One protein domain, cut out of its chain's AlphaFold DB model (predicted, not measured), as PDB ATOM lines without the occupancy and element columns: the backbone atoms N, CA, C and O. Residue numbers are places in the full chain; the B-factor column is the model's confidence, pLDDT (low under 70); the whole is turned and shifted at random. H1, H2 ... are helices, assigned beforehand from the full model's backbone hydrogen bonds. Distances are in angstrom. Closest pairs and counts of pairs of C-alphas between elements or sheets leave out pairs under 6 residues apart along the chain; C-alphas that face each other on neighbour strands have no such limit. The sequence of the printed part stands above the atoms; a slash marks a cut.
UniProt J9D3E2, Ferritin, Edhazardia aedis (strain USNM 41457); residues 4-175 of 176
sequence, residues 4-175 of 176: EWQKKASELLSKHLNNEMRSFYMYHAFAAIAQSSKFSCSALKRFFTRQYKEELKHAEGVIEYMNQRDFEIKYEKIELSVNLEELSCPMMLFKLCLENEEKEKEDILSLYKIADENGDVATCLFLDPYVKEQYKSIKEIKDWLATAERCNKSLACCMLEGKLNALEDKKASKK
ATOM      1  N   GLU A   4      12.577 -21.117-126.498       91.19
ATOM      2  CA  GLU A   4      13.268 -20.024-125.812       91.19
ATOM      3  C   GLU A   4      12.992 -20.009-124.300       91.19
ATOM      4  O   GLU A   4      13.917 -19.852-123.502       91.19
ATOM      5  N   TRP A   5      11.739 -20.250-123.892       93.19
ATOM      6  CA  TRP A   5      11.381 -20.323-122.474       93.19
ATOM      7  C   TRP A   5      12.043 -21.519-121.796       93.19
ATOM      8  O   TRP A   5      12.608 -21.359-120.722       93.19
ATOM      9  N   GLN A   6      12.027 -22.698-122.423       92.25
ATOM     10  CA  GLN A   6      12.633 -23.895-121.827       92.25
ATOM     11  C   GLN A   6      14.121 -23.691-121.529       92.25
ATOM     12  O   GLN A   6      14.587 -24.038-120.445       92.25
ATOM     13  N   LYS A   7      14.853 -23.059-122.456       95.38
ATOM     14  CA  LYS A   7      16.260 -22.710-122.248       95.38
ATOM     15  C   LYS A   7      16.432 -21.731-121.083       95.38
ATOM     16  O   LYS A   7      17.258 -21.964-120.206       95.38
ATOM     17  N   LYS A   8      15.621 -20.672-121.039       96.44
ATOM     18  CA  LYS A   8      15.663 -19.675-119.961       96.44
ATOM     19  C   LYS A   8      15.302 -20.274-118.595       96.44
ATOM     20  O   LYS A   8      15.962 -19.977-117.606       96.44
ATOM     21  N   ALA A   9      14.285 -21.130-118.533       96.31
ATOM     22  CA  ALA A   9      13.873 -21.829-117.320       96.31
ATOM     23  C   ALA A   9      14.984 -22.754-116.808       96.31
ATOM     24  O   ALA A   9      15.305 -22.715-115.624       96.31
ATOM     25  N   SER A  10      15.616 -23.520-117.703       97.31
ATOM     26  CA  SER A  10      16.780 -24.357-117.392       97.31
ATOM     27  C   SER A  10      17.934 -23.543-116.792       97.31
ATOM     28  O   SER A  10      18.483 -23.933-115.761       97.31
ATOM     29  N   GLU A  11      18.266 -22.386-117.373       97.44
ATOM     30  CA  GLU A  11      19.314 -21.495-116.860       97.44
ATOM     31  C   GLU A  11      18.966 -20.939-115.470       97.44
ATOM     32  O   GLU A  11      19.787 -20.993-114.553       97.44
ATOM     33  N   LEU A  12      17.739 -20.445-115.280       97.94
ATOM     34  CA  LEU A  12      17.319 -19.860-114.005       97.94
ATOM     35  C   LEU A  12      17.186 -20.900-112.885       97.94
ATOM     36  O   LEU A  12      17.588 -20.628-111.756       97.94
ATOM     37  N   LEU A  13      16.661 -22.091-113.185       98.38
ATOM     38  CA  LEU A  13      16.565 -23.188-112.220       98.38
ATOM     39  C   LEU A  13      17.946 -23.758-111.882       98.38
ATOM     40  O   LEU A  13      18.203 -24.033-110.717       98.38
ATOM     41  N   SER A  14      18.866 -23.841-112.850       98.44
ATOM     42  CA  SER A  14      20.268 -24.205-112.583       98.44
ATOM     43  C   SER A  14      20.949 -23.184-111.668       98.44
ATOM     44  O   SER A  14      21.652 -23.555-110.729       98.44
ATOM     45  N   LYS A  15      20.703 -21.885-111.888       97.88
ATOM     46  CA  LYS A  15      21.197 -20.824-111.000       97.88
ATOM     47  C   LYS A  15      20.615 -20.965-109.589       97.88
ATOM     48  O   LYS A  15      21.349 -20.838-108.613       97.88
ATOM     49  N   HIS A  16      19.314 -21.238-109.473       97.94
ATOM     50  CA  HIS A  16      18.668 -21.458-108.181       97.94
ATOM     51  C   HIS A  16      19.230 -22.699-107.472       97.94
ATOM     52  O   HIS A  16      19.628 -22.593-106.320       97.94
ATOM     53  N   LEU A  17      19.404 -23.819-108.178       98.44
ATOM     54  CA  LEU A  17      20.090 -25.011-107.671       98.44
ATOM     55  C   LEU A  17      21.490 -24.681-107.134       98.44
ATOM     56  O   LEU A  17      21.864 -25.123-106.049       98.44
ATOM     57  N   ASN A  18      22.270 -23.887-107.871       97.62
ATOM     58  CA  ASN A  18      23.600 -23.481-107.423       97.62
ATOM     59  C   ASN A  18      23.549 -22.598-106.160       97.62
ATOM     60  O   ASN A  18      24.435 -22.693-105.310       97.62
ATOM     61  N   ASN A  19      22.511 -21.768-106.006       96.44
ATOM     62  CA  ASN A  19      22.279 -21.007-104.778       96.44
ATOM     63  C   ASN A  19      22.004 -21.931-103.582       96.44
ATOM     64  O   ASN A  19      22.742 -21.840-102.604       96.44
ATOM     65  N   GLU A  20      21.072 -22.879-103.709       97.94
ATOM     66  CA  GLU A  20      20.764 -23.860-102.653       97.94
ATOM     67  C   GLU A  20      22.028 -24.642-102.237       97.94
ATOM     68  O   GLU A  20      22.344 -24.804-101.058       97.94
ATOM     69  N   MET A  21      22.847 -25.052-103.212       97.88
ATOM     70  CA  MET A  21      24.107 -25.757-102.951       97.88
ATOM     71  C   MET A  21      25.174 -24.868-102.287       97.88
ATOM     72  O   MET A  21      25.954 -25.341-101.451       97.88
ATOM     73  N   ARG A  22      25.219 -23.572-102.616       96.94
ATOM     74  CA  ARG A  22      26.083 -22.586-101.946       96.94
ATOM     75  C   ARG A  22      25.656 -22.384-100.491       96.94
ATOM     76  O   ARG A  22      26.523 -22.328 -99.615       96.94
ATOM     77  N   SER A  23      24.357 -22.343-100.227       96.94
ATOM     78  CA  SER A  23      23.774 -22.220 -98.886       96.94
ATOM     79  C   SER A  23      24.022 -23.467 -98.051       96.94
ATOM     80  O   SER A  23      24.524 -23.360 -96.928       96.94
ATOM     81  N   PHE A  24      23.844 -24.654 -98.638       97.75
ATOM     82  CA  PHE A  24      24.298 -25.920 -98.060       97.75
ATOM     83  C   PHE A  24      25.771 -25.841 -97.641       97.75
ATOM     84  O   PHE A  24      26.105 -26.126 -96.487       97.75
ATOM     85  N   TYR A  25      26.657 -25.427 -98.551       97.38
ATOM     86  CA  TYR A  25      28.094 -25.394 -98.288       97.38
ATOM     87  C   TYR A  25      28.456 -24.408 -97.165       97.38
ATOM     88  O   TYR A  25      29.232 -24.745 -96.266       97.38
ATOM     89  N   MET A  26      27.841 -23.223 -97.166       97.12
ATOM     90  CA  MET A  26      28.004 -22.215 -96.118       97.12
ATOM     91  C   MET A  26      27.524 -22.726 -94.755       97.12
ATOM     92  O   MET A  26      28.276 -22.684 -93.779       97.12
ATOM     93  N   TYR A  27      26.300 -23.254 -94.670       97.62
ATOM     94  CA  TYR A  27      25.748 -23.767 -93.418       97.62
ATOM     95  C   TYR A  27      26.511 -24.985 -92.899       97.62
ATOM     96  O   TYR A  27      26.721 -25.113 -91.690       97.62
ATOM     97  N   HIS A  28      27.002 -25.847 -93.787       96.75
ATOM     98  CA  HIS A  28      27.866 -26.957 -93.409       96.75
ATOM     99  C   HIS A  28      29.187 -26.458 -92.795       96.75
ATOM    100  O   HIS A  28      29.603 -26.942 -91.738       96.75
ATOM    101  N   ALA A  29      29.813 -25.435 -93.389       95.69
ATOM    102  CA  ALA A  29      31.002 -24.799 -92.826       95.69
ATOM    103  C   ALA A  29      30.721 -24.155 -91.455       95.69
ATOM    104  O   ALA A  29      31.509 -24.318 -90.519       95.69
ATOM    105  N   PHE A  30      29.574 -23.489 -91.291       96.19
ATOM    106  CA  PHE A  30      29.165 -22.899 -90.012       96.19
ATOM    107  C   PHE A  30      28.926 -23.956 -88.931       96.19
ATOM    108  O   PHE A  30      29.364 -23.783 -87.791       96.19
ATOM    109  N   ALA A  31      28.306 -25.085 -89.282       95.19
ATOM    110  CA  ALA A  31      28.144 -26.214 -88.372       95.19
ATOM    111  C   ALA A  31      29.500 -26.777 -87.911       95.19
ATOM    112  O   ALA A  31      29.651 -27.114 -86.733       95.19
ATOM    113  N   ALA A  32      30.493 -26.837 -88.806       93.06
ATOM    114  CA  ALA A  32      31.837 -27.310 -88.484       93.06
ATOM    115  C   ALA A  32      32.562 -26.381 -87.493       93.06
ATOM    116  O   ALA A  32      33.122 -26.850 -86.499       93.06
ATOM    117  N   ILE A  33      32.508 -25.060 -87.700       93.81
ATOM    118  CA  ILE A  33      33.182 -24.105 -86.803       93.81
ATOM    119  C   ILE A  33      32.433 -23.874 -85.486       93.81
ATOM    120  O   ILE A  33      33.055 -23.447 -84.511       93.81
ATOM    121  N   ALA A  34      31.138 -24.192 -85.405       91.69
ATOM    122  CA  ALA A  34      30.331 -24.004 -84.197       91.69
ATOM    123  C   ALA A  34      30.856 -24.779 -82.971       91.69
ATOM    124  O   ALA A  34      30.631 -24.361 -81.834       91.69
ATOM    125  N   GLN A  35      31.579 -25.886 -83.187       85.75
ATOM    126  CA  GLN A  35      32.236 -26.659 -82.122       85.75
ATOM    127  C   GLN A  35      33.707 -26.303 -81.897       85.75
ATOM    128  O   GLN A  35      34.328 -26.846 -80.986       85.75
ATOM    129  N   SER A  36      34.279 -25.414 -82.708       87.88
ATOM    130  CA  SER A  36      35.641 -24.937 -82.476       87.88
ATOM    131  C   SER A  36      35.726 -24.171 -81.154       87.88
ATOM    132  O   SER A  36      34.730 -23.628 -80.668       87.88
ATOM    133  N   SER A  37      36.937 -24.048 -80.610       84.88
ATOM    134  CA  SER A  37      37.201 -23.275 -79.389       84.88
ATOM    135  C   SER A  37      36.713 -21.820 -79.467       84.88
ATOM    136  O   SER A  37      36.403 -21.238 -78.433       84.88
ATOM    137  N   LYS A  38      36.571 -21.250 -80.676       82.75
ATOM    138  CA  LYS A  38      36.033 -19.896 -80.896       82.75
ATOM    139  C   LYS A  38      34.562 -19.750 -80.493       82.75
ATOM    140  O   LYS A  38      34.163 -18.669 -80.068       82.75
ATOM    141  N   PHE A  39      33.762 -20.806 -80.649       86.75
ATOM    142  CA  PHE A  39      32.310 -20.762 -80.437       86.75
ATOM    143  C   PHE A  39      31.857 -21.676 -79.305       86.75
ATOM    144  O   PHE A  39      31.060 -21.247 -78.475       86.75
ATOM    145  N   SER A  40      32.349 -22.922 -79.284       86.69
ATOM    146  CA  SER A  40      31.977 -23.968 -78.323       86.69
ATOM    147  C   SER A  40      30.465 -24.015 -78.041       86.69
ATOM    148  O   SER A  40      30.045 -24.108 -76.891       86.69
ATOM    149  N   CYS A  41      29.634 -23.907 -79.087       87.31
ATOM    150  CA  CYS A  41      28.186 -23.737 -78.956       87.31
ATOM    151  C   CYS A  41      27.428 -24.881 -79.628       87.31
ATOM    152  O   CYS A  41      27.332 -24.966 -80.858       87.31
ATOM    153  N   SER A  42      26.838 -25.755 -78.810       89.25
ATOM    154  CA  SER A  42      26.099 -26.917 -79.305       89.25
ATOM    155  C   SER A  42      24.811 -26.518 -80.039       89.25
ATOM    156  O   SER A  42      24.460 -27.137 -81.046       89.25
ATOM    157  N   ALA A  43      24.151 -25.439 -79.597       89.38
ATOM    158  CA  ALA A  43      22.966 -24.900 -80.259       89.38
ATOM    159  C   ALA A  43      23.254 -24.428 -81.683       89.38
ATOM    160  O   ALA A  43      22.500 -24.771 -82.589       89.38
ATOM    161  N   LEU A  44      24.358 -23.703 -81.900       92.12
ATOM    162  CA  LEU A  44      24.756 -23.286 -83.245       92.12
ATOM    163  C   LEU A  44      25.031 -24.492 -84.137       92.12
ATOM    164  O   LEU A  44      24.536 -24.538 -85.261       92.12
ATOM    165  N   LYS A  45      25.748 -25.504 -83.627       94.12
ATOM    166  CA  LYS A  45      25.983 -26.741 -84.384       94.12
ATOM    167  C   LYS A  45      24.661 -27.359 -84.823       94.12
ATOM    168  O   LYS A  45      24.499 -27.689 -85.993       94.12
ATOM    169  N   ARG A  46      23.718 -27.527 -83.895       93.75
ATOM    170  CA  ARG A  46      22.409 -28.135 -84.172       93.75
ATOM    171  C   ARG A  46      21.591 -27.310 -85.162       93.75
ATOM    172  O   ARG A  46      21.041 -27.892 -86.091       93.75
ATOM    173  N   PHE A  47      21.548 -25.991 -84.984       94.50
ATOM    174  CA  PHE A  47      20.862 -25.073 -85.888       94.50
ATOM    175  C   PHE A  47      21.412 -25.201 -87.312       94.50
ATOM    176  O   PHE A  47      20.678 -25.597 -88.211       94.50
ATOM    177  N   PHE A  48      22.716 -24.996 -87.505       96.31
ATOM    178  CA  PHE A  48      23.324 -25.071 -88.835       96.31
ATOM    179  C   PHE A  48      23.290 -26.479 -89.429       96.31
ATOM    180  O   PHE A  48      23.184 -26.623 -90.641       96.31
ATOM    181  N   THR A  49      23.297 -27.518 -88.585       97.06
ATOM    182  CA  THR A  49      23.099 -28.900 -89.040       97.06
ATOM    183  C   THR A  49      21.721 -29.129 -89.636       97.06
ATOM    184  O   THR A  49      21.577 -29.885 -90.593       97.06
ATOM    185  N   ARG A  50      20.695 -28.509 -89.053       96.69
ATOM    186  CA  ARG A  50      19.350 -28.553 -89.612       96.69
ATOM    187  C   ARG A  50      19.292 -27.760 -90.915       96.69
ATOM    188  O   ARG A  50      18.850 -28.335 -91.898       96.69
ATOM    189  N   GLN A  51      19.816 -26.530 -90.929       97.38
ATOM    190  CA  GLN A  51      19.782 -25.673 -92.118       97.38
ATOM    191  C   GLN A  51      20.469 -26.328 -93.321       97.38
ATOM    192  O   GLN A  51      19.827 -26.508 -94.344       97.38
ATOM    193  N   TYR A  52      21.717 -26.811 -93.203       97.75
ATOM    194  CA  TYR A  52      22.376 -27.411 -94.375       97.75
ATOM    195  C   TYR A  52      21.628 -28.654 -94.893       97.75
ATOM    196  O   TYR A  52      21.631 -28.932 -96.085       97.75
ATOM    197  N   LYS A  53      20.979 -29.429 -94.013       98.19
ATOM    198  CA  LYS A  53      20.173 -30.583 -94.442       98.19
ATOM    199  C   LYS A  53      18.880 -30.168 -95.136       98.19
ATOM    200  O   LYS A  53      18.360 -30.962 -95.912       98.19
ATOM    201  N   GLU A  54      18.335 -29.004 -94.805       97.31
ATOM    202  CA  GLU A  54      17.172 -28.428 -95.483       97.31
ATOM    203  C   GLU A  54      17.580 -27.931 -96.878       97.31
ATOM    204  O   GLU A  54      16.992 -28.400 -97.847       97.31
ATOM    205  N   GLU A  55      18.684 -27.185 -97.014       98.00
ATOM    206  CA  GLU A  55      19.163 -26.728 -98.336       98.00
ATOM    207  C   GLU A  55      19.530 -27.873 -99.285       98.00
ATOM    208  O   GLU A  55      19.275 -27.816-100.486       98.00
ATOM    209  N   LEU A  56      20.087 -28.971 -98.758       98.00
ATOM    210  CA  LEU A  56      20.347 -30.153 -99.583       98.00
ATOM    211  C   LEU A  56      19.044 -30.742-100.150       98.00
ATOM    212  O   LEU A  56      19.007 -31.134-101.313       98.00
ATOM    213  N   LYS A  57      17.963 -30.763 -99.361       98.31
ATOM    214  CA  LYS A  57      16.650 -31.221 -99.839       98.31
ATOM    215  C   LYS A  57      16.048 -30.256-100.853       98.31
ATOM    216  O   LYS A  57      15.406 -30.708-101.795       98.31
ATOM    217  N   HIS A  58      16.237 -28.951-100.666       98.06
ATOM    218  CA  HIS A  58      15.803 -27.949-101.636       98.06
ATOM    219  C   HIS A  58      16.485 -28.176-102.987       98.06
ATOM    220  O   HIS A  58      15.793 -28.282-104.003       98.06
ATOM    221  N   ALA A  59      17.811 -28.352-102.983       98.44
ATOM    222  CA  ALA A  59      18.606 -28.673-104.166       98.44
ATOM    223  C   ALA A  59      18.141 -29.973-104.848       98.44
ATOM    224  O   ALA A  59      17.919 -29.993-106.060       98.44
ATOM    225  N   GLU A  60      17.933 -31.048-104.081       98.44
ATOM    226  CA  GLU A  60      17.399 -32.319-104.592       98.44
ATOM    227  C   GLU A  60      16.011 -32.146-105.231       98.44
ATOM    228  O   GLU A  60      15.770 -32.670-106.319       98.44
ATOM    229  N   GLY A  61      15.126 -31.358-104.613       98.56
ATOM    230  CA  GLY A  61      13.800 -31.053-105.157       98.56
ATOM    231  C   GLY A  61      13.851 -30.270-106.472       98.56
ATOM    232  O   GLY A  61      13.093 -30.573-107.396       98.56
ATOM    233  N   VAL A  62      14.785 -29.320-106.611       98.56
ATOM    234  CA  VAL A  62      15.014 -28.602-107.878       98.56
ATOM    235  C   VAL A  62      15.512 -29.560-108.958       98.56
ATOM    236  O   VAL A  62      15.000 -29.529-110.074       98.56
ATOM    237  N   ILE A  63      16.456 -30.450-108.635       98.69
ATOM    238  CA  ILE A  63      16.962 -31.465-109.574       98.69
ATOM    239  C   ILE A  63      15.832 -32.384-110.043       98.69
ATOM    240  O   ILE A  63      15.698 -32.636-111.242       98.69
ATOM    241  N   GLU A  64      15.018 -32.891-109.115       98.69
ATOM    242  CA  GLU A  64      13.894 -33.764-109.448       98.69
ATOM    243  C   GLU A  64      12.911 -33.049-110.381       98.69
ATOM    244  O   GLU A  64      12.564 -33.580-111.437       98.69
ATOM    245  N   TYR A  65      12.535 -31.816-110.046       98.56
ATOM    246  CA  TYR A  65      11.633 -31.013-110.861       98.56
ATOM    247  C   TYR A  65      12.187 -30.721-112.261       98.56
ATOM    248  O   TYR A  65      11.475 -30.861-113.256       98.56
ATOM    249  N   MET A  66      13.466 -30.352-112.365       98.44
ATOM    250  CA  MET A  66      14.113 -30.109-113.655       98.44
ATOM    251  C   MET A  66      14.109 -31.362-114.534       98.44
ATOM    252  O   MET A  66      13.768 -31.269-115.712       98.44
ATOM    253  N   ASN A  67      14.401 -32.533-113.962       98.12
ATOM    254  CA  ASN A  67      14.342 -33.805-114.685       98.12
ATOM    255  C   ASN A  67      12.911 -34.163-115.118       98.12
ATOM    256  O   ASN A  67      12.715 -34.603-116.243       98.12
ATOM    257  N   GLN A  68      11.898 -33.924-114.278       97.88
ATOM    258  CA  GLN A  68      10.485 -34.126-114.647       97.88
ATOM    259  C   GLN A  68      10.040 -33.242-115.826       97.88
ATOM    260  O   GLN A  68       9.070 -33.561-116.515       97.88
ATOM    261  N   ARG A  69      10.721 -32.112-116.039       96.00
ATOM    262  CA  ARG A  69      10.432 -31.125-117.087       96.00
ATOM    263  C   ARG A  69      11.357 -31.229-118.303       96.00
ATOM    264  O   ARG A  69      11.231 -30.391-119.197       96.00
ATOM    265  N   ASP A  70      12.261 -32.212-118.328       95.75
ATOM    266  CA  ASP A  70      13.326 -32.368-119.328       95.75
ATOM    267  C   ASP A  70      14.191 -31.099-119.497       95.75
ATOM    268  O   ASP A  70      14.615 -30.741-120.599       95.75
ATOM    269  N   PHE A  71      14.444 -30.375-118.402       97.06
ATOM    270  CA  PHE A  71      15.334 -29.215-118.401       97.06
ATOM    271  C   PHE A  71      16.797 -29.637-118.246       97.06
ATOM    272  O   PHE A  71      17.140 -30.464-117.406       97.06
ATOM    273  N   GLU A  72      17.683 -29.014-119.025       97.00
ATOM    274  CA  GLU A  72      19.127 -29.202-118.879       97.00
ATOM    275  C   GLU A  72      19.587 -28.660-117.512       97.00
ATOM    276  O   GLU A  72      19.252 -27.532-117.144       97.00
ATOM    277  N   ILE A  73      20.354 -29.451-116.758       98.19
ATOM    278  CA  ILE A  73      20.895 -29.057-115.450       98.19
ATOM    279  C   ILE A  73      22.356 -28.650-115.618       98.19
ATOM    280  O   ILE A  73      23.170 -29.427-116.121       98.19
ATOM    281  N   LYS A  74      22.702 -27.443-115.163       96.69
ATOM    282  CA  LYS A  74      24.073 -26.924-115.176       96.69
ATOM    283  C   LYS A  74      24.557 -26.674-113.758       96.69
ATOM    284  O   LYS A  74      23.869 -26.047-112.961       96.69
ATOM    285  N   TYR A  75      25.764 -27.146-113.476       94.81
ATOM    286  CA  TYR A  75      26.457 -26.867-112.225       94.81
ATOM    287  C   TYR A  75      27.514 -25.796-112.453       94.81
ATOM    288  O   TYR A  75      28.207 -25.794-113.472       94.81
ATOM    289  N   GLU A  76      27.659 -24.916-111.473       94.12
ATOM    290  CA  GLU A  76      28.702 -23.901-111.445       94.12
ATOM    291  C   GLU A  76      29.646 -24.159-110.270       94.12
ATOM    292  O   GLU A  76      29.409 -25.002-109.399       94.12
ATOM    293  N   LYS A  77      30.759 -23.430-110.250       95.81
ATOM    294  CA  LYS A  77      31.697 -23.485-109.135       95.81
ATOM    295  C   LYS A  77      31.050 -22.867-107.894       95.81
ATOM    296  O   LYS A  77      30.571 -21.737-107.940       95.81
ATOM    297  N   ILE A  78      31.118 -23.582-106.775       94.69
ATOM    298  CA  ILE A  78      30.699 -23.077-105.468       94.69
ATOM    299  C   ILE A  78      31.929 -22.555-104.734       94.69
ATOM    300  O   ILE A  78      32.915 -23.272-104.551       94.69
ATOM    301  N   GLU A  79      31.862 -21.302-104.296       90.31
ATOM    302  CA  GLU A  79      32.898 -20.669-103.488       90.31
ATOM    303  C   GLU A  79      32.303 -20.186-102.171       90.31
ATOM    304  O   GLU A  79      31.225 -19.591-102.130       90.31
ATOM    305  N   LEU A  80      33.027 -20.431-101.081       89.12
ATOM    306  CA  LEU A  80      32.695 -19.836 -99.798       89.12
ATOM    307  C   LEU A  80      33.254 -18.412 -99.780       89.12
ATOM    308  O   LEU A  80      34.456 -18.217 -99.621       89.12
ATOM    309  N   SER A  81      32.386 -17.415 -99.939       80.88
ATOM    310  CA  SER A  81      32.783 -15.998 -99.999       80.88
ATOM    311  C   SER A  81      33.159 -15.390 -98.640       80.88
ATOM    312  O   SER A  81      33.328 -14.179 -98.540       80.88
ATOM    313  N   VAL A  82      33.266 -16.206 -97.586       86.75
ATOM    314  CA  VAL A  82      33.536 -15.758 -96.215       86.75
ATOM    315  C   VAL A  82      34.793 -16.412 -95.662       86.75
ATOM    316  O   VAL A  82      34.965 -17.630 -95.725       86.75
ATOM    317  N   ASN A  83      35.659 -15.595 -95.068       89.50
ATOM    318  CA  ASN A  83      36.815 -16.084 -94.337       89.50
ATOM    319  C   ASN A  83      36.372 -16.595 -92.958       89.50
ATOM    320  O   ASN A  83      36.066 -15.814 -92.055       89.50
ATOM    321  N   LEU A  84      36.355 -17.918 -92.779       88.44
ATOM    322  CA  LEU A  84      35.949 -18.553 -91.521       88.44
ATOM    323  C   LEU A  84      36.813 -18.126 -90.324       88.44
ATOM    324  O   LEU A  84      36.373 -18.228 -89.176       88.44
ATOM    325  N   GLU A  85      38.037 -17.649 -90.558       86.19
ATOM    326  CA  GLU A  85      38.924 -17.214 -89.483       86.19
ATOM    327  C   GLU A  85      38.445 -15.929 -88.800       86.19
ATOM    328  O   GLU A  85      38.627 -15.788 -87.586       86.19
ATOM    329  N   GLU A  86      37.779 -15.052 -89.551       88.19
ATOM    330  CA  GLU A  86      37.256 -13.761 -89.088       88.19
ATOM    331  C   GLU A  86      35.950 -13.911 -88.290       88.19
ATOM    332  O   GLU A  86      35.561 -13.024 -87.525       88.19
ATOM    333  N   LEU A  87      35.284 -15.063 -88.403       90.25
ATOM    334  CA  LEU A  87      34.043 -15.354 -87.693       90.25
ATOM    335  C   LEU A  87      34.336 -15.657 -86.219       90.25
ATOM    336  O   LEU A  87      35.027 -16.620 -85.881       90.25
ATOM    337  N   SER A  88      33.795 -14.825 -85.322       86.50
ATOM    338  CA  SER A  88      34.158 -14.868 -83.895       86.50
ATOM    339  C   SER A  88      32.990 -14.796 -82.910       86.50
ATOM    340  O   SER A  88      33.217 -14.775 -81.695       86.50
ATOM    341  N   CYS A  89      31.747 -14.688 -83.385       88.38
ATOM    342  CA  CYS A  89      30.565 -14.716 -82.524       88.38
ATOM    343  C   CYS A  89      29.289 -15.109 -83.284       88.38
ATOM    344  O   CYS A  89      29.230 -14.940 -84.505       88.38
ATOM    345  N   PRO A  90      28.249 -15.597 -82.575       90.44
ATOM    346  CA  PRO A  90      26.984 -16.003 -83.193       90.44
ATOM    347  C   PRO A  90      26.333 -14.907 -84.048       90.44
ATOM    348  O   PRO A  90      25.787 -15.197 -85.105       90.44
ATOM    349  N   MET A  91      26.436 -13.642 -83.622       92.06
ATOM    350  CA  MET A  91      25.881 -12.498 -84.353       92.06
ATOM    351  C   MET A  91      26.434 -12.407 -85.782       92.06
ATOM    352  O   MET A  91      25.661 -12.195 -86.708       92.06
ATOM    353  N   MET A  92      27.747 -12.582 -85.975       92.62
ATOM    354  CA  MET A  92      28.351 -12.525 -87.315       92.62
ATOM    355  C   MET A  92      27.819 -13.642 -88.213       92.62
ATOM    356  O   MET A  92      27.517 -13.389 -89.373       92.62
ATOM    357  N   LEU A  93      27.646 -14.850 -87.663       94.12
ATOM    358  CA  LEU A  93      27.079 -15.970 -88.413       94.12
ATOM    359  C   LEU A  93      25.655 -15.648 -88.864       94.12
ATOM    360  O   LEU A  93      25.366 -15.721 -90.051       94.12
ATOM    361  N   PHE A  94      24.781 -15.219 -87.948       95.44
ATOM    362  CA  PHE A  94      23.386 -14.926 -88.291       95.44
ATOM    363  C   PHE A  94      23.222 -13.736 -89.245       95.44
ATOM    364  O   PHE A  94      22.279 -13.745 -90.031       95.44
ATOM    365  N   LYS A  95      24.132 -12.749 -89.233       95.50
ATOM    366  CA  LYS A  95      24.144 -11.675 -90.242       95.50
ATOM    367  C   LYS A  95      24.408 -12.221 -91.643       95.50
ATOM    368  O   LYS A  95      23.636 -11.931 -92.548       95.50
ATOM    369  N   LEU A  96      25.413 -13.085 -91.789       96.31
ATOM    370  CA  LEU A  96      25.719 -13.741 -93.064       96.31
ATOM    371  C   LEU A  96      24.576 -14.647 -93.541       96.31
ATOM    372  O   LEU A  96      24.262 -14.668 -94.726       96.31
ATOM    373  N   CYS A  97      23.920 -15.358 -92.618       96.06
ATOM    374  CA  CYS A  97      22.740 -16.166 -92.947       96.06
ATOM    375  C   CYS A  97      21.610 -15.279 -93.479       96.06
ATOM    376  O   CYS A  97      21.023 -15.577 -94.510       96.06
ATOM    377  N   LEU A  98      21.335 -14.162 -92.797       97.50
ATOM    378  CA  LEU A  98      20.277 -13.240 -93.194       97.50
ATOM    379  C   LEU A  98      20.537 -12.630 -94.577       97.50
ATOM    380  O   LEU A  98      19.620 -12.556 -95.386       97.50
ATOM    381  N   GLU A  99      21.772 -12.208 -94.846       96.69
ATOM    382  CA  GLU A  99      22.171 -11.683 -96.157       96.69
ATOM    383  C   GLU A  99      21.988 -12.723 -97.265       96.69
ATOM    384  O   GLU A  99      21.484 -12.403 -98.342       96.69
ATOM    385  N   ASN A 100      22.370 -13.974 -96.997       95.56
ATOM    386  CA  ASN A 100      22.226 -15.056 -97.957       95.56
ATOM    387  C   ASN A 100      20.752 -15.350 -98.282       95.56
ATOM    388  O   ASN A 100      20.387 -15.411 -99.450       95.56
ATOM    389  N   GLU A 101      19.905 -15.444 -97.262       97.00
ATOM    390  CA  GLU A 101      18.492 -15.819 -97.407       97.00
ATOM    391  C   GLU A 101      17.652 -14.691 -98.015       97.00
ATOM    392  O   GLU A 101      16.762 -14.934 -98.826       97.00
ATOM    393  N   GLU A 102      17.950 -13.426 -97.693       97.44
ATOM    394  CA  GLU A 102      17.312 -12.290 -98.371       97.44
ATOM    395  C   GLU A 102      17.647 -12.292 -99.874       97.44
ATOM    396  O   GLU A 102      16.752 -12.057-100.691       97.44
ATOM    397  N   LYS A 103      18.889 -12.639-100.248       96.19
ATOM    398  CA  LYS A 103      19.297 -12.784-101.654       96.19
ATOM    399  C   LYS A 103      18.608 -13.965-102.341       96.19
ATOM    400  O   LYS A 103      18.140 -13.818-103.467       96.19
ATOM    401  N   GLU A 104      18.513 -15.120-101.688       95.50
ATOM    402  CA  GLU A 104      17.818 -16.290-102.245       95.50
ATOM    403  C   GLU A 104      16.326 -16.040-102.428       95.50
ATOM    404  O   GLU A 104      15.766 -16.364-103.476       95.50
ATOM    405  N   LYS A 105      15.697 -15.368-101.462       97.56
ATOM    406  CA  LYS A 105      14.315 -14.908-101.574       97.56
ATOM    407  C   LYS A 105      14.131 -13.960-102.768       97.56
ATOM    408  O   LYS A 105      13.135 -14.059-103.478       97.56
ATOM    409  N   GLU A 106      15.055 -13.037-103.019       97.69
ATOM    410  CA  GLU A 106      14.987 -12.170-104.206       97.69
ATOM    411  C   GLU A 106      15.148 -12.956-105.514       97.69
ATOM    412  O   GLU A 106      14.356 -12.771-106.445       97.69
ATOM    413  N   ASP A 107      16.125 -13.864-105.573       96.31
ATOM    414  CA  ASP A 107      16.372 -14.716-106.738       96.31
ATOM    415  C   ASP A 107      15.147 -15.594-107.058       96.31
ATOM    416  O   ASP A 107      14.728 -15.666-108.219       96.31
ATOM    417  N   ILE A 108      14.516 -16.207-106.048       96.69
ATOM    418  CA  ILE A 108      13.359 -17.082-106.263       96.69
ATOM    419  C   ILE A 108      12.091 -16.309-106.634       96.69
ATOM    420  O   ILE A 108      11.338 -16.756-107.496       96.69
ATOM    421  N   LEU A 109      11.861 -15.125-106.055       98.00
ATOM    422  CA  LEU A 109      10.733 -14.267-106.438       98.00
ATOM    423  C   LEU A 109      10.883 -13.763-107.877       98.00
ATOM    424  O   LEU A 109       9.898 -13.684-108.612       98.00
ATOM    425  N   SER A 110      12.114 -13.452-108.291       97.94
ATOM    426  CA  SER A 110      12.424 -13.091-109.674       97.94
ATOM    427  C   SER A 110      12.128 -14.251-110.628       97.94
ATOM    428  O   SER A 110      11.415 -14.069-111.616       97.94
ATOM    429  N   LEU A 111      12.594 -15.463-110.303       98.00
ATOM    430  CA  LEU A 111      12.290 -16.673-111.070       98.00
ATOM    431  C   LEU A 111      10.779 -16.931-111.156       98.00
ATOM    432  O   LEU A 111      10.266 -17.152-112.253       98.00
ATOM    433  N   TYR A 112      10.065 -16.836-110.032       98.19
ATOM    434  CA  TYR A 112       8.611 -16.989-109.979       98.19
ATOM    435  C   TYR A 112       7.923 -16.010-110.934       98.19
ATOM    436  O   TYR A 112       7.121 -16.414-111.773       98.19
ATOM    437  N   LYS A 113       8.267 -14.719-110.850       98.00
ATOM    438  CA  LYS A 113       7.674 -13.681-111.698       98.00
ATOM    439  C   LYS A 113       7.914 -13.954-113.183       98.00
ATOM    440  O   LYS A 113       6.995 -13.825-113.982       98.00
ATOM    441  N   ILE A 114       9.132 -14.350-113.554       97.62
ATOM    442  CA  ILE A 114       9.461 -14.665-114.948       97.62
ATOM    443  C   ILE A 114       8.668 -15.893-115.423       97.62
ATOM    444  O   ILE A 114       8.204 -15.905-116.564       97.62
ATOM    445  N   ALA A 115       8.499 -16.916-114.581       97.44
ATOM    446  CA  ALA A 115       7.690 -18.085-114.915       97.44
ATOM    447  C   ALA A 115       6.216 -17.715-115.149       97.44
ATOM    448  O   ALA A 115       5.634 -18.153-116.144       97.44
ATOM    449  N   ASP A 116       5.649 -16.859-114.297       97.44
ATOM    450  CA  ASP A 116       4.279 -16.348-114.423       97.44
ATOM    451  C   ASP A 116       4.097 -15.506-115.699       97.44
ATOM    452  O   ASP A 116       3.187 -15.756-116.489       97.44
ATOM    453  N   GLU A 117       5.036 -14.598-115.991       96.62
ATOM    454  CA  GLU A 117       5.057 -13.795-117.226       96.62
ATOM    455  C   GLU A 117       5.115 -14.657-118.503       96.62
ATOM    456  O   GLU A 117       4.637 -14.238-119.558       96.62
ATOM    457  N   ASN A 118       5.686 -15.865-118.422       95.88
ATOM    458  CA  ASN A 118       5.746 -16.830-119.527       95.88
ATOM    459  C   ASN A 118       4.589 -17.847-119.511       95.88
ATOM    460  O   ASN A 118       4.550 -18.742-120.360       95.88
ATOM    461  N   GLY A 119       3.649 -17.731-118.569       96.00
ATOM    462  CA  GLY A 119       2.512 -18.639-118.425       96.00
ATOM    463  C   GLY A 119       2.892 -20.061-117.997       96.00
ATOM    464  O   GLY A 119       2.120 -20.995-118.226       96.00
ATOM    465  N   ASP A 120       4.069 -20.267-117.394       96.81
ATOM    466  CA  ASP A 120       4.501 -21.574-116.889       96.81
ATOM    467  C   ASP A 120       3.941 -21.832-115.487       96.81
ATOM    468  O   ASP A 120       4.629 -21.743-114.465       96.81
ATOM    469  N   VAL A 121       2.656 -22.180-115.462       97.12
ATOM    470  CA  VAL A 121       1.906 -22.480-114.236       97.12
ATOM    471  C   VAL A 121       2.564 -23.602-113.430       97.12
ATOM    472  O   VAL A 121       2.594 -23.542-112.205       97.12
ATOM    473  N   ALA A 122       3.123 -24.614-114.096       97.44
ATOM    474  CA  ALA A 122       3.763 -25.734-113.413       97.44
ATOM    475  C   ALA A 122       5.035 -25.297-112.666       97.44
ATOM    476  O   ALA A 122       5.238 -25.717-111.529       97.44
ATOM    477  N   THR A 123       5.838 -24.399-113.248       97.69
ATOM    478  CA  THR A 123       7.000 -23.818-112.553       97.69
ATOM    479  C   THR A 123       6.573 -22.919-111.399       97.69
ATOM    480  O   THR A 123       7.173 -22.991-110.333       97.69
ATOM    481  N   CYS A 124       5.493 -22.149-111.543       98.38
ATOM    482  CA  CYS A 124       4.958 -21.355-110.431       98.38
ATOM    483  C   CYS A 124       4.518 -22.242-109.251       98.38
ATOM    484  O   CYS A 124       4.934 -22.016-108.118       98.38
ATOM    485  N   LEU A 125       3.750 -23.305-109.521       98.38
ATOM    486  CA  LEU A 125       3.298 -24.257-108.496       98.38
ATOM    487  C   LEU A 125       4.457 -24.987-107.810       98.38
ATOM    488  O   LEU A 125       4.380 -25.277-106.618       98.38
ATOM    489  N   PHE A 126       5.524 -25.283-108.551       98.44
ATOM    490  CA  PHE A 126       6.740 -25.854-107.982       98.44
ATOM    491  C   PHE A 126       7.432 -24.888-107.006       98.44
ATOM    492  O   PHE A 126       7.891 -25.318-105.951       98.44
ATOM    493  N   LEU A 127       7.472 -23.591-107.319       98.44
ATOM    494  CA  LEU A 127       8.167 -22.572-106.519       98.44
ATOM    495  C   LEU A 127       7.365 -22.089-105.299       98.44
ATOM    496  O   LEU A 127       7.952 -21.596-104.336       98.44
ATOM    497  N   ASP A 128       6.040 -22.238-105.303       98.00
ATOM    498  CA  ASP A 128       5.145 -21.879-104.191       98.00
ATOM    499  C   ASP A 128       5.625 -22.319-102.789       98.00
ATOM    500  O   ASP A 128       5.621 -21.489-101.866       98.00
ATOM    501  N   PRO A 129       5.984 -23.602-102.555       97.75
ATOM    502  CA  PRO A 129       6.485 -24.043-101.255       97.75
ATOM    503  C   PRO A 129       7.794 -23.348-100.871       97.75
ATOM    504  O   PRO A 129       7.887 -22.848 -99.749       97.75
ATOM    505  N   TYR A 130       8.735 -23.214-101.806       97.44
ATOM    506  CA  TYR A 130      10.023 -22.568-101.566       97.44
ATOM    507  C   TYR A 130       9.853 -21.092-101.181       97.44
ATOM    508  O   TYR A 130      10.416 -20.639-100.186       97.44
ATOM    509  N   VAL A 131       8.995 -20.339-101.883       97.88
ATOM    510  CA  VAL A 131       8.701 -18.934-101.534       97.88
ATOM    511  C   VAL A 131       8.181 -18.830-100.098       97.88
ATOM    512  O   VAL A 131       8.628 -17.981 -99.326       97.88
ATOM    513  N   LYS A 132       7.251 -19.708 -99.699       97.31
ATOM    514  CA  LYS A 132       6.701 -19.725 -98.332       97.31
ATOM    515  C   LYS A 132       7.759 -20.074 -97.287       97.31
ATOM    516  O   LYS A 132       7.688 -19.559 -96.168       97.31
ATOM    517  N   GLU A 133       8.683 -20.966 -97.612       95.94
ATOM    518  CA  GLU A 133       9.769 -21.381 -96.725       95.94
ATOM    519  C   GLU A 133      10.793 -20.267 -96.528       95.94
ATOM    520  O   GLU A 133      11.125 -19.978 -95.378       95.94
ATOM    521  N   GLN A 134      11.141 -19.527 -97.580       96.44
ATOM    522  CA  GLN A 134      12.048 -18.379 -97.491       96.44
ATOM    523  C   GLN A 134      11.560 -17.314 -96.489       96.44
ATOM    524  O   GLN A 134      12.307 -16.862 -95.620       96.44
ATOM    525  N   TYR A 135      10.264 -16.972 -96.485       97.44
ATOM    526  CA  TYR A 135       9.716 -16.047 -95.475       97.44
ATOM    527  C   TYR A 135       9.796 -16.587 -94.039       97.44
ATOM    528  O   TYR A 135       9.973 -15.812 -93.092       97.44
ATOM    529  N   LYS A 136       9.640 -17.904 -93.853       96.31
ATOM    530  CA  LYS A 136       9.763 -18.539 -92.533       96.31
ATOM    531  C   LYS A 136      11.218 -18.556 -92.072       96.31
ATOM    532  O   LYS A 136      11.462 -18.193 -90.921       96.31
ATOM    533  N   SER A 137      12.143 -18.919 -92.960       94.81
ATOM    534  CA  SER A 137      13.582 -18.966 -92.696       94.81
ATOM    535  C   SER A 137      14.109 -17.588 -92.294       94.81
ATOM    536  O   SER A 137      14.626 -17.415 -91.189       94.81
ATOM    537  N   ILE A 138      13.818 -16.552 -93.091       97.62
ATOM    538  CA  ILE A 138      14.216 -15.167 -92.797       97.62
ATOM    539  C   ILE A 138      13.679 -14.699 -91.442       97.62
ATOM    540  O   ILE A 138      14.393 -14.041 -90.681       97.62
ATOM    541  N   LYS A 139      12.423 -15.024 -91.107       97.50
ATOM    542  CA  LYS A 139      11.862 -14.685 -89.794       97.50
ATOM    543  C   LYS A 139      12.611 -15.393 -88.666       97.50
ATOM    544  O   LYS A 139      12.967 -14.746 -87.683       97.50
ATOM    545  N   GLU A 140      12.853 -16.695 -88.801       94.94
ATOM    546  CA  GLU A 140      13.592 -17.465 -87.804       94.94
ATOM    547  C   GLU A 140      15.007 -16.898 -87.602       94.94
ATOM    548  O   GLU A 140      15.421 -16.669 -86.463       94.94
ATOM    549  N   ILE A 141      15.719 -16.595 -88.688       95.75
ATOM    550  CA  ILE A 141      17.063 -16.013 -88.647       95.75
ATOM    551  C   ILE A 141      17.046 -14.622 -88.008       95.75
ATOM    552  O   ILE A 141      17.901 -14.341 -87.169       95.75
ATOM    553  N   LYS A 142      16.058 -13.767 -88.310       95.75
ATOM    554  CA  LYS A 142      15.893 -12.457 -87.648       95.75
ATOM    555  C   LYS A 142      15.689 -12.604 -86.140       95.75
ATOM    556  O   LYS A 142      16.309 -11.872 -85.368       95.75
ATOM    557  N   ASP A 143      14.892 -13.577 -85.704       92.69
ATOM    558  CA  ASP A 143      14.686 -13.844 -84.278       92.69
ATOM    559  C   ASP A 143      15.972 -14.347 -83.595       92.69
ATOM    560  O   ASP A 143      16.231 -14.036 -82.425       92.69
ATOM    561  N   TRP A 144      16.780 -15.150 -84.292       91.38
ATOM    562  CA  TRP A 144      18.082 -15.606 -83.801       91.38
ATOM    563  C   TRP A 144      19.113 -14.479 -83.748       91.38
ATOM    564  O   TRP A 144      19.783 -14.321 -82.724       91.38
ATOM    565  N   LEU A 145      19.179 -13.646 -84.785       93.00
ATOM    566  CA  LEU A 145      20.043 -12.473 -84.839       93.00
ATOM    567  C   LEU A 145      19.716 -11.497 -83.706       93.00
ATOM    568  O   LEU A 145      20.609 -11.135 -82.946       93.00
ATOM    569  N   ALA A 146      18.439 -11.161 -83.507       90.88
ATOM    570  CA  ALA A 146      18.012 -10.286 -82.418       90.88
ATOM    571  C   ALA A 146      18.380 -10.851 -81.033       90.88
ATOM    572  O   ALA A 146      18.710 -10.100 -80.117       90.88
ATOM    573  N   THR A 147      18.345 -12.180 -80.870       87.75
ATOM    574  CA  THR A 147      18.795 -12.843 -79.634       87.75
ATOM    575  C   THR A 147      20.308 -12.696 -79.456       87.75
ATOM    576  O   THR A 147      20.768 -12.362 -78.364       87.75
ATOM    577  N   ALA A 148      21.079 -12.905 -80.527       87.81
ATOM    578  CA  ALA A 148      22.532 -12.790 -80.515       87.81
ATOM    579  C   ALA A 148      23.017 -11.347 -80.291       87.81
ATOM    580  O   ALA A 148      24.020 -11.158 -79.614       87.81
ATOM    581  N   GLU A 149      22.309 -10.338 -80.807       87.31
ATOM    582  CA  GLU A 149      22.642  -8.916 -80.622       87.31
ATOM    583  C   GLU A 149      22.369  -8.415 -79.199       87.31
ATOM    584  O   GLU A 149      23.077  -7.547 -78.696       87.31
ATOM    585  N   ARG A 150      21.359  -8.975 -78.523       81.06
ATOM    586  CA  ARG A 150      20.997  -8.594 -77.146       81.06
ATOM    587  C   ARG A 150      21.890  -9.227 -76.077       81.06
ATOM    588  O   ARG A 150      21.788  -8.848 -74.912       81.06
ATOM    589  N   CYS A 151      22.736 -10.187 -76.446       75.00
ATOM    590  CA  CYS A 151      23.570 -10.939 -75.513       75.00
ATOM    591  C   CYS A 151      25.061 -10.677 -75.762       75.00
ATOM    592  O   CYS A 151      25.504 -10.535 -76.899       75.00
ATOM    593  N   ASN A 152      25.876 -10.689 -74.703       69.06
ATOM    594  CA  ASN A 152      27.325 -10.818 -74.878       69.06
ATOM    595  C   ASN A 152      27.679 -12.224 -75.424       69.06
ATOM    596  O   ASN A 152      26.844 -13.130 -75.406       69.06
ATOM    597  N   LYS A 153      28.913 -12.421 -75.923       65.50
ATOM    598  CA  LYS A 153      29.301 -13.649 -76.653       65.50
ATOM    599  C   LYS A 153      28.990 -14.951 -75.897       65.50
ATOM    600  O   LYS A 153      28.487 -15.884 -76.515       65.50
ATOM    601  N   SER A 154      29.273 -15.021 -74.595       65.69
ATOM    602  CA  SER A 154      29.051 -16.232 -73.792       65.69
ATOM    603  C   SER A 154      27.575 -16.448 -73.454       65.69
ATOM    604  O   SER A 154      27.081 -17.567 -73.571       65.69
ATOM    605  N   LEU A 155      26.842 -15.383 -73.110       72.19
ATOM    606  CA  LEU A 155      25.413 -15.468 -72.808       72.19
ATOM    607  C   LEU A 155      24.583 -15.807 -74.051       72.19
ATOM    608  O   LEU A 155      23.582 -16.511 -73.936       72.19
ATOM    609  N   ALA A 156      25.012 -15.363 -75.237       75.00
ATOM    610  CA  ALA A 156      24.351 -15.691 -76.495       75.00
ATOM    611  C   ALA A 156      24.256 -17.211 -76.670       75.00
ATOM    612  O   ALA A 156      23.163 -17.728 -76.863       75.00
ATOM    613  N   CYS A 157      25.360 -17.944 -76.509       74.19
ATOM    614  CA  CYS A 157      25.374 -19.402 -76.649       74.19
ATOM    615  C   CYS A 157      24.386 -20.102 -75.695       74.19
ATOM    616  O   CYS A 157      23.619 -20.953 -76.143       74.19
ATOM    617  N   CYS A 158      24.336 -19.699 -74.422       74.00
ATOM    618  CA  CYS A 158      23.401 -20.267 -73.443       74.00
ATOM    619  C   CYS A 158      21.932 -19.947 -73.768       74.00
ATOM    620  O   CYS A 158      21.060 -20.810 -73.662       74.00
ATOM    621  N   MET A 159      21.641 -18.714 -74.194       79.75
ATOM    622  CA  MET A 159      20.285 -18.307 -74.582       79.75
ATOM    623  C   MET A 159      19.817 -19.036 -75.845       79.75
ATOM    624  O   MET A 159      18.648 -19.420 -75.946       79.75
ATOM    625  N   LEU A 160      20.736 -19.266 -76.790       79.69
ATOM    626  CA  LEU A 160      20.460 -20.043 -77.991       79.69
ATOM    627  C   LEU A 160      20.090 -21.490 -77.640       79.69
ATOM    628  O   LEU A 160      19.096 -22.004 -78.153       79.69
ATOM    629  N   GLU A 161      20.835 -22.117 -76.725       80.38
ATOM    630  CA  GLU A 161      20.537 -23.461 -76.211       80.38
ATOM    631  C   GLU A 161      19.160 -23.537 -75.549       80.38
ATOM    632  O   GLU A 161      18.360 -24.406 -75.907       80.38
ATOM    633  N   GLY A 162      18.832 -22.594 -74.661       79.12
ATOM    634  CA  GLY A 162      17.520 -22.551 -74.010       79.12
ATOM    635  C   GLY A 162      16.359 -22.446 -75.006       79.12
ATOM    636  O   GLY A 162      15.379 -23.188 -74.908       79.12
ATOM    637  N   LYS A 163      16.479 -21.569 -76.013       78.81
ATOM    638  CA  LYS A 163      15.450 -21.398 -77.053       78.81
ATOM    639  C   LYS A 163      15.296 -22.649 -77.922       78.81
ATOM    640  O   LYS A 163      14.171 -23.009 -78.265       78.81
ATOM    641  N   LEU A 164      16.397 -23.320 -78.263       78.44
ATOM    642  CA  LEU A 164      16.371 -24.515 -79.107       78.44
ATOM    643  C   LEU A 164      15.711 -25.705 -78.390       78.44
ATOM    644  O   LEU A 164      14.880 -26.388 -78.986       78.44
ATOM    645  N   ASN A 165      16.009 -25.898 -77.103       79.88
ATOM    646  CA  ASN A 165      15.395 -26.956 -76.294       79.88
ATOM    647  C   ASN A 165      13.878 -26.743 -76.152       79.88
ATOM    648  O   ASN A 165      13.094 -27.649 -76.420       79.88
ATOM    649  N   ALA A 166      13.440 -25.507 -75.885       76.31
ATOM    650  CA  ALA A 166      12.015 -25.181 -75.806       76.31
ATOM    651  C   ALA A 166      11.249 -25.432 -77.125       76.31
ATOM    652  O   ALA A 166      10.049 -25.722 -77.113       76.31
ATOM    653  N   LEU A 167      11.913 -25.300 -78.281       75.25
ATOM    654  CA  LEU A 167      11.321 -25.624 -79.583       75.25
ATOM    655  C   LEU A 167      11.178 -27.137 -79.791       75.25
ATOM    656  O   LEU A 167      10.197 -27.571 -80.399       75.25
ATOM    657  N   GLU A 168      12.121 -27.937 -79.295       72.00
ATOM    658  CA  GLU A 168      12.048 -29.399 -79.358       72.00
ATOM    659  C   GLU A 168      10.965 -29.962 -78.448       72.00
ATOM    660  O   GLU A 168      10.166 -30.777 -78.909       72.00
ATOM    661  N   ASP A 169      10.840 -29.448 -77.227       70.94
ATOM    662  CA  ASP A 169       9.781 -29.850 -76.296       70.94
ATOM    663  C   ASP A 169       8.387 -29.578 -76.886       70.94
ATOM    664  O   ASP A 169       7.469 -30.402 -76.804       70.94
ATOM    665  N   LYS A 170       8.228 -28.447 -77.587       70.44
ATOM    666  CA  LYS A 170       7.001 -28.114 -78.331       70.44
ATOM    667  C   LYS A 170       6.741 -29.037 -79.525       70.44
ATOM    668  O   LYS A 170       5.586 -29.262 -79.877       70.44
ATOM    669  N   LYS A 171       7.784 -29.545 -80.188       68.06
ATOM    670  CA  LYS A 171       7.637 -30.513 -81.290       68.06
ATOM    671  C   LYS A 171       7.319 -31.915 -80.766       68.06
ATOM    672  O   LYS A 171       6.518 -32.605 -81.388       68.06
ATOM    673  N   ALA A 172       7.907 -32.316 -79.641       59.97
ATOM    674  CA  ALA A 172       7.639 -33.594 -78.987       59.97
ATOM    675  C   ALA A 172       6.205 -33.661 -78.440       59.97
ATOM    676  O   ALA A 172       5.496 -34.628 -78.690       59.97
ATOM    677  N   SER A 173       5.737 -32.593 -77.792       59.69
ATOM    678  CA  SER A 173       4.365 -32.500 -77.263       59.69
ATOM    679  C   SER A 173       3.268 -32.461 -78.331       59.69
ATOM    680  O   SER A 173       2.141 -32.822 -78.031       59.69
ATOM    681  N   LYS A 174       3.574 -32.060 -79.573       60.06
ATOM    682  CA  LYS A 174       2.629 -32.105 -80.708       60.06
ATOM    683  C   LYS A 174       2.550 -33.466 -81.412       60.06
ATOM    684  O   LYS A 174       1.731 -33.621 -82.313       60.06
ATOM    685  N   LYS A 175       3.443 -34.405 -81.080       53.59
ATOM    686  CA  LYS A 175       3.459 -35.769 -81.635       53.59
ATOM    687  C   LYS A 175       2.745 -36.797 -80.744       53.59
ATOM    688  O   LYS A 175       2.601 -37.934 -81.186       53.59
TER     689      LYS A 175
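Overview. This is residues 4 to 175 of the 176 residues of the protein "Ferritin" of Edhazardia aedis (strain USNM 41457) (UniProt J9D3E2). What shape? Hairpins H1-H2 and H3-H4 form a bundle, with H5 across one end and residues 166 to 175 sticking out. How large? The printed part, 172 residues with five named helices, is compact and all helix, has a C-alpha radius of gyration of 17.7 A and spans 54 by 39 by 23 A.

Along the chain. Which residues? H1 is residues 4 to 33, H2 42 to 68, H3 90 to 117, H4 121 to 149 and H5 153 to 173. Which anchors? C-alpha 4 is at (13.268, -20.024, -125.812) and C-alpha 173 at (4.365, -32.500, -77.263).

Arrangement. Which touch? In hairpin H1 and H2, C-alphas 24 and 52 are closest, 4.4 A apart. H5 touches H2 at a steep tilt of 59 degrees. The backbone? Every O i to N i+4 pair is within hydrogen-bond range in H1 and H3.

Size, cuts and confidence. Any cut? The printed part has no cut; the H2 to H3 link is long. Low pLDDT? Residues 152 to 154 and 171 to 175 are under 70.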